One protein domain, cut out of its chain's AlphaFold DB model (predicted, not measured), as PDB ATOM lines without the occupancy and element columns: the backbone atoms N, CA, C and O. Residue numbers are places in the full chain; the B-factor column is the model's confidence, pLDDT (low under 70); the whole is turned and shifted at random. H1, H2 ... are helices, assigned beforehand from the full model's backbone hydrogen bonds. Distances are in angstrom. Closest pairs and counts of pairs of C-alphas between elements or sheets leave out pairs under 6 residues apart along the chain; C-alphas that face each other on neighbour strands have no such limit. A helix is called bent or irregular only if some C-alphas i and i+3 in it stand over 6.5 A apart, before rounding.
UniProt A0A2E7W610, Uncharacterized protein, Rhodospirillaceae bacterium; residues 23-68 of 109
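What this domain is: This is residues 23 to 68 of the 109 residues of an uncharacterized protein of Rhodospirillaceae bacterium (UniProt A0A2E7W610). Picture one long helix, H1, that makes the length of the whole, with the residues after its last one, Glu 55, turning off to one side like a hook that holds a tiny helix, H2, residues 63 to 66, shortly before the printed part ends at Lys 68. Residues 23 to 49, of which 25 to 49 belong to H1, stand free. The printed part has 46 residues, with two named helices in the order H1, H2 and no named strand: the class is all helix. It is extended, with a radius of gyration of the C-alphas of 16.7 A, and its outline is a rod of 52 by 21 by 9 A.

How they stand to each other: Start at Pro 23 and go on to H1, residues 25 to 55, where every pair of O of residue i and N of residue i+4 is within hydrogen-bond range. Next come seven residues, a short link, and then H2, residues 63 to 66. H2 is too short for any such pair; its one pair of O of residue i and N of residue i+3 is within range. H1 and H2 are apart, with no C-alpha of the one within 8 A of the other.

Where its parts are: Find C-alpha 25 at (221.048, 250.754, 293.571); from there H1 runs 44.7 A to C-alpha 55 at (254.193, 278.896, 304.011), and it is not bent. Look then for C-alpha 63 at (259.582, 267.277, 300.606), where H2 begins; it ends at C-alpha 66, at (261.174, 262.904, 297.892).

The domain as a whole: The two C-alphas farthest apart are those of Pro 23 and Lys 57, at 53.0 A, while the first and last printed C-alphas, of Pro 23 and Lys 68, are 45.9 A apart. The printed part has no cut. Read the B-factor column for the model's confidence: the mean pLDDT of the printed part is 89.8, and no printed residue is under 70.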
ATOM      1  N   PRO A  23     216.739 247.032 292.695       85.44
ATOM      2  CA  PRO A  23     216.529 247.284 294.114       85.44
ATOM      3  C   PRO A  23     217.849 247.580 294.834       85.44
ATOM      4  O   PRO A  23     218.828 246.857 294.684       85.44
ATOM      5  N   GLY A  24     217.881 248.662 295.614       82.12
ATOM      6  CA  GLY A  24     219.053 249.053 296.404       82.12
ATOM      7  C   GLY A  24     220.102 249.893 295.667       82.12
ATOM      8  O   GLY A  24     220.928 250.512 296.336       82.12
ATOM      9  N   LEU A  25     220.039 250.014 294.336       87.25
ATOM     10  CA  LEU A  25     221.048 250.754 293.571       87.25
ATOM     11  C   LEU A  25     221.019 252.263 293.858       87.25
ATOM     12  O   LEU A  25     222.072 252.857 294.054       87.25
ATOM     13  N   ASP A  26     219.837 252.866 294.015       80.81
ATOM     14  CA  ASP A  26     219.716 254.278 294.422       80.81
ATOM     15  C   ASP A  26     220.365 254.549 295.788       80.81
ATOM     16  O   ASP A  26     220.970 255.598 296.019       80.81
ATOM     17  N   LYS A  27     220.261 253.579 296.707       76.94
ATOM     18  CA  LYS A  27     220.884 253.662 298.032       76.94
ATOM     19  C   LYS A  27     222.403 253.544 297.913       76.94
ATOM     20  O   LYS A  27     223.100 254.332 298.542       76.94
ATOM     21  N   ALA A  28     222.901 252.616 297.097       83.44
ATOM     22  CA  ALA A  28     224.330 252.473 296.833       83.44
ATOM     23  C   ALA A  28     224.916 253.744 296.202       83.44
ATOM     24  O   ALA A  28     225.907 254.263 296.703       83.44
ATOM     25  N   VAL A  29     224.259 254.304 295.179       83.75
ATOM     26  CA  VAL A  29     224.661 255.573 294.551       83.75
ATOM     27  C   VAL A  29     224.677 256.701 295.580       83.75
ATOM     28  O   VAL A  29     225.668 257.413 295.667       83.75
ATOM     29  N   SER A  30     223.646 256.818 296.421       74.31
ATOM     30  CA  SER A  30     223.605 257.842 297.476       74.31
ATOM     31  C   SER A  30     224.768 257.714 298.470       74.31
ATOM     32  O   SER A  30     225.367 258.719 298.842       74.31
ATOM     33  N   ILE A  31     225.103 256.486 298.886       80.00
ATOM     34  CA  ILE A  31     226.242 256.214 299.780       80.00
ATOM     35  C   ILE A  31     227.558 256.585 299.089       80.00
ATOM     36  O   ILE A  31     228.385 257.267 299.685       80.00
ATOM     37  N   ILE A  32     227.737 256.187 297.826       86.56
ATOM     38  CA  ILE A  32     228.941 256.499 297.046       86.56
ATOM     39  C   ILE A  32     229.090 258.011 296.873       86.56
ATOM     40  O   ILE A  32     230.169 258.539 297.110       86.56
ATOM     41  N   THR A  33     228.027 258.729 296.508       77.12
ATOM     42  CA  THR A  33     228.070 260.190 296.351       77.12
ATOM     43  C   THR A  33     228.426 260.889 297.661       77.12
ATOM     44  O   THR A  33     229.245 261.804 297.648       77.12
ATOM     45  N   ALA A  34     227.871 260.440 298.793       75.38
ATOM     46  CA  ALA A  34     228.247 260.966 300.102       75.38
ATOM     47  C   ALA A  34     229.736 260.719 300.404       75.38
ATOM     48  O   ALA A  34     230.448 261.654 300.757       75.38
ATOM     49  N   LEU A  35     230.230 259.496 300.176       83.88
ATOM     50  CA  LEU A  35     231.647 259.155 300.357       83.88
ATOM     51  C   LEU A  35     232.570 259.982 299.451       83.88
ATOM     52  O   LEU A  35     233.617 260.431 299.904       83.88
ATOM     53  N   VAL A  36     232.192 260.221 298.191       87.69
ATOM     54  CA  VAL A  36     232.951 261.081 297.265       87.69
ATOM     55  C   VAL A  36     233.051 262.512 297.798       87.69
ATOM     56  O   VAL A  36     234.113 263.127 297.689       87.69
ATOM     57  N   GLY A  37     231.976 263.031 298.399       83.69
ATOM     58  CA  GLY A  37     231.982 264.329 299.071       83.69
ATOM     59  C   GLY A  37     233.010 264.385 300.200       83.69
ATOM     60  O   GLY A  37     233.890 265.242 300.183       83.69
ATOM     61  N   GLU A  38     232.965 263.422 301.121       88.56
ATOM     62  CA  GLU A  38     233.914 263.334 302.243       88.56
ATOM     63  C   GLU A  38     235.371 263.182 301.766       88.56
ATOM     64  O   GLU A  38     236.269 263.857 302.266       88.56
ATOM     65  N   VAL A  39     235.626 262.355 300.743       93.25
ATOM     66  CA  VAL A  39     236.970 262.196 300.152       93.25
ATOM     67  C   VAL A  39     237.475 263.504 299.537       93.25
ATOM     68  O   VAL A  39     238.661 263.814 299.651       93.25
ATOM     69  N   SER A  40     236.589 264.278 298.908       90.31
ATOM     70  CA  SER A  40     236.944 265.578 298.327       90.31
ATOM     71  C   SER A  40     237.331 266.582 299.416       90.31
ATOM     72  O   SER A  40     238.358 267.245 299.295       90.31
ATOM     73  N   VAL A  41     236.579 266.625 300.522       95.38
ATOM     74  CA  VAL A  41     236.905 267.470 301.683       95.38
ATOM     75  C   VAL A  41     238.257 267.082 302.289       95.38
ATOM     76  O   VAL A  41     239.097 267.952 302.508       95.38
ATOM     77  N   LEU A  42     238.515 265.784 302.491       95.50
ATOM     78  CA  LEU A  42     239.803 265.301 303.003       95.50
ATOM     79  C   LEU A  42     240.970 265.654 302.071       95.50
ATOM     80  O   LEU A  42     242.054 266.006 302.538       95.50
ATOM     81  N   HIS A  43     240.769 265.568 300.753       94.69
ATOM     82  CA  HIS A  43     241.778 265.977 299.778       94.69
ATOM     83  C   HIS A  43     242.129 267.466 299.926       94.69
ATOM     84  O   HIS A  43     243.312 267.816 299.979       94.69
ATOM     85  N   ASP A  44     241.118 268.327 300.038       96.50
ATOM     86  CA  ASP A  44     241.302 269.773 300.177       96.50
ATOM     87  C   ASP A  44     241.934 270.151 301.521       96.50
ATOM     88  O   ASP A  44     242.796 271.035 301.582       96.50
ATOM     89  N   GLU A  45     241.578 269.454 302.600       97.38
ATOM     90  CA  GLU A  45     242.186 269.643 303.917       97.38
ATOM     91  C   GLU A  45     243.673 269.256 303.910       97.38
ATOM     92  O   GLU A  45     244.520 270.019 304.385       97.38
ATOM     93  N   LEU A  46     244.028 268.125 303.290       95.69
ATOM     94  CA  LEU A  46     245.422 267.699 303.134       95.69
ATOM     95  C   LEU A  46     246.238 268.665 302.265       95.69
ATOM     96  O   LEU A  46     247.409 268.932 302.566       95.69
ATOM     97  N   ASP A  47     245.655 269.191 301.185       95.12
ATOM     98  CA  ASP A  47     246.308 270.203 300.351       95.12
ATOM     99  C   ASP A  47     246.515 271.519 301.115       95.12
ATOM    100  O   ASP A  47     247.604 272.101 301.077       95.12
ATOM    101  N   THR A  48     245.512 271.942 301.883       96.88
ATOM    102  CA  THR A  48     245.583 273.130 302.739       96.88
ATOM    103  C   THR A  48     246.663 272.974 303.805       96.88
ATOM    104  O   THR A  48     247.532 273.841 303.926       96.88
ATOM    105  N   LEU A  49     246.696 271.841 304.513       96.94
ATOM    106  CA  LEU A  49     247.737 271.527 305.492       96.94
ATOM    107  C   LEU A  49     249.129 271.601 304.855       96.94
ATOM    108  O   LEU A  49     250.034 272.241 305.395       96.94
ATOM    109  N   ARG A  50     249.306 271.006 303.669       94.75
ATOM    110  CA  ARG A  50     250.573 271.059 302.929       94.75
ATOM    111  C   ARG A  50     250.978 272.496 302.595       94.75
ATOM    112  O   ARG A  50     252.142 272.850 302.786       94.75
ATOM    113  N   LYS A  51     250.047 273.321 302.105       95.31
ATOM    114  CA  LYS A  51     250.295 274.737 301.787       95.31
ATOM    115  C   LYS A  51     250.705 275.529 303.029       95.31
ATOM    116  O   LYS A  51     251.717 276.224 302.971       95.31
ATOM    117  N   VAL A  52     250.011 275.346 304.153       97.50
ATOM    118  CA  VAL A  52     250.334 275.995 305.437       97.50
ATOM    119  C   VAL A  52     251.734 275.608 305.927       97.50
ATOM    120  O   VAL A  52     252.503 276.472 306.351       97.50
ATOM    121  N   LEU A  53     252.113 274.327 305.842       97.00
ATOM    122  CA  LEU A  53     253.448 273.868 306.249       97.00
ATOM    123  C   LEU A  53     254.567 274.455 305.371       97.00
ATOM    124  O   LEU A  53     255.650 274.757 305.879       97.00
ATOM    125  N   ILE A  54     254.313 274.637 304.071       96.31
ATOM    126  CA  ILE A  54     255.251 275.290 303.144       96.31
ATOM    127  C   ILE A  54     255.359 276.788 303.445       96.31
ATOM    128  O   ILE A  54     256.466 277.320 303.493       96.31
ATOM    129  N   GLU A  55     254.233 277.469 303.668       96.81
ATOM    130  CA  GLU A  55     254.193 278.896 304.011       96.81
ATOM    131  C   GLU A  55     254.970 279.180 305.303       96.81
ATOM    132  O   GLU A  55     255.792 280.096 305.357       96.81
ATOM    133  N   LYS A  56     254.802 278.318 306.313       97.25
ATOM    134  CA  LYS A  56     255.564 278.359 307.569       97.25
ATOM    135  C   LYS A  56     257.018 277.893 307.434       97.25
ATOM    136  O   LYS A  56     257.732 277.880 308.432       97.25
ATOM    137  N   LYS A  57     257.468 277.525 306.229       95.50
ATOM    138  CA  LYS A  57     258.824 277.034 305.925       95.50
ATOM    139  C   LYS A  57     259.231 275.786 306.731       95.50
ATOM    140  O   LYS A  57     260.418 275.556 306.933       95.50
ATOM    141  N   ILE A  58     258.263 274.974 307.172       96.44
ATOM    142  CA  ILE A  58     258.504 273.710 307.897       96.44
ATOM    143  C   ILE A  58     258.927 272.610 306.918       96.44
ATOM    144  O   ILE A  58     259.813 271.812 307.206       96.44
ATOM    145  N   ILE A  59     258.302 272.580 305.739       94.88
ATOM    146  CA  ILE A  59     258.646 271.668 304.643       94.88
ATOM    147  C   ILE A  59     258.855 272.454 303.346       94.88
ATOM    148  O   ILE A  59     258.416 273.594 303.206       94.88
ATOM    149  N   THR A  60     259.484 271.825 302.356       92.88
ATOM    150  CA  THR A  60     259.610 272.379 301.001       92.88
ATOM    151  C   THR A  60     258.553 271.786 300.069       92.88
ATOM    152  O   THR A  60     258.010 270.709 300.326       92.88
ATOM    153  N   LYS A  61     258.317 272.431 298.919       87.19
ATOM    154  CA  LYS A  61     257.431 271.899 297.863       87.19
ATOM    155  C   LYS A  61     257.814 270.486 297.397       87.19
ATOM    156  O   LYS A  61     256.938 269.732 296.981       87.19
ATOM    157  N   ASN A  62     259.097 270.121 297.471       90.25
ATOM    158  CA  ASN A  62     259.574 268.800 297.059       90.25
ATOM    159  C   ASN A  62     259.588 267.770 298.188       90.25
ATOM    160  O   ASN A  62     259.673 266.585 297.880       90.25
ATOM    161  N   THR A  63     259.441 268.178 299.452       90.00
ATOM    162  CA  THR A  63     259.582 267.277 300.606       90.00
ATOM    163  C   THR A  63     258.687 266.045 300.485       90.00
ATOM    164  O   THR A  63     259.194 264.941 300.625       90.00
ATOM    165  N   LEU A  64     257.400 266.187 300.132       86.25
ATOM    166  CA  LEU A  64     256.521 265.020 299.949       86.25
ATOM    167  C   LEU A  64     256.888 264.156 298.736       86.25
ATOM    168  O   LEU A  64     256.699 262.948 298.785       86.25
ATOM    169  N   LYS A  65     257.400 264.752 297.653       85.62
ATOM    170  CA  LYS A  65     257.789 264.003 296.445       85.62
ATOM    171  C   LYS A  65     259.029 263.144 296.685       85.62
ATOM    172  O   LYS A  65     259.177 262.101 296.061       85.62
ATOM    173  N   THR A  66     259.923 263.596 297.560       91.75
ATOM    174  CA  THR A  66     261.174 262.904 297.892       91.75
ATOM    175  C   THR A  66     261.079 262.067 299.163       91.75
ATOM    176  O   THR A  66     262.003 261.312 299.457       91.75
ATOM    177  N   TYR A  67     260.000 262.214 299.936       90.81
ATOM    178  CA  TYR A  67     259.818 261.499 301.191       90.81
ATOM    179  C   TYR A  67     259.697 259.994 300.939       90.81
ATOM    180  O   TYR A  67     258.828 259.536 300.196       90.81
ATOM    181  N   LYS A  68     260.581 259.223 301.576       91.38
ATOM    182  CA  LYS A  68     260.544 257.763 301.553       91.38
ATOM    183  C   LYS A  68     259.953 257.267 302.861       91.38
ATOM    184  O   LYS A  68     260.475 257.569 303.926       91.38
TER     185      LYS A  68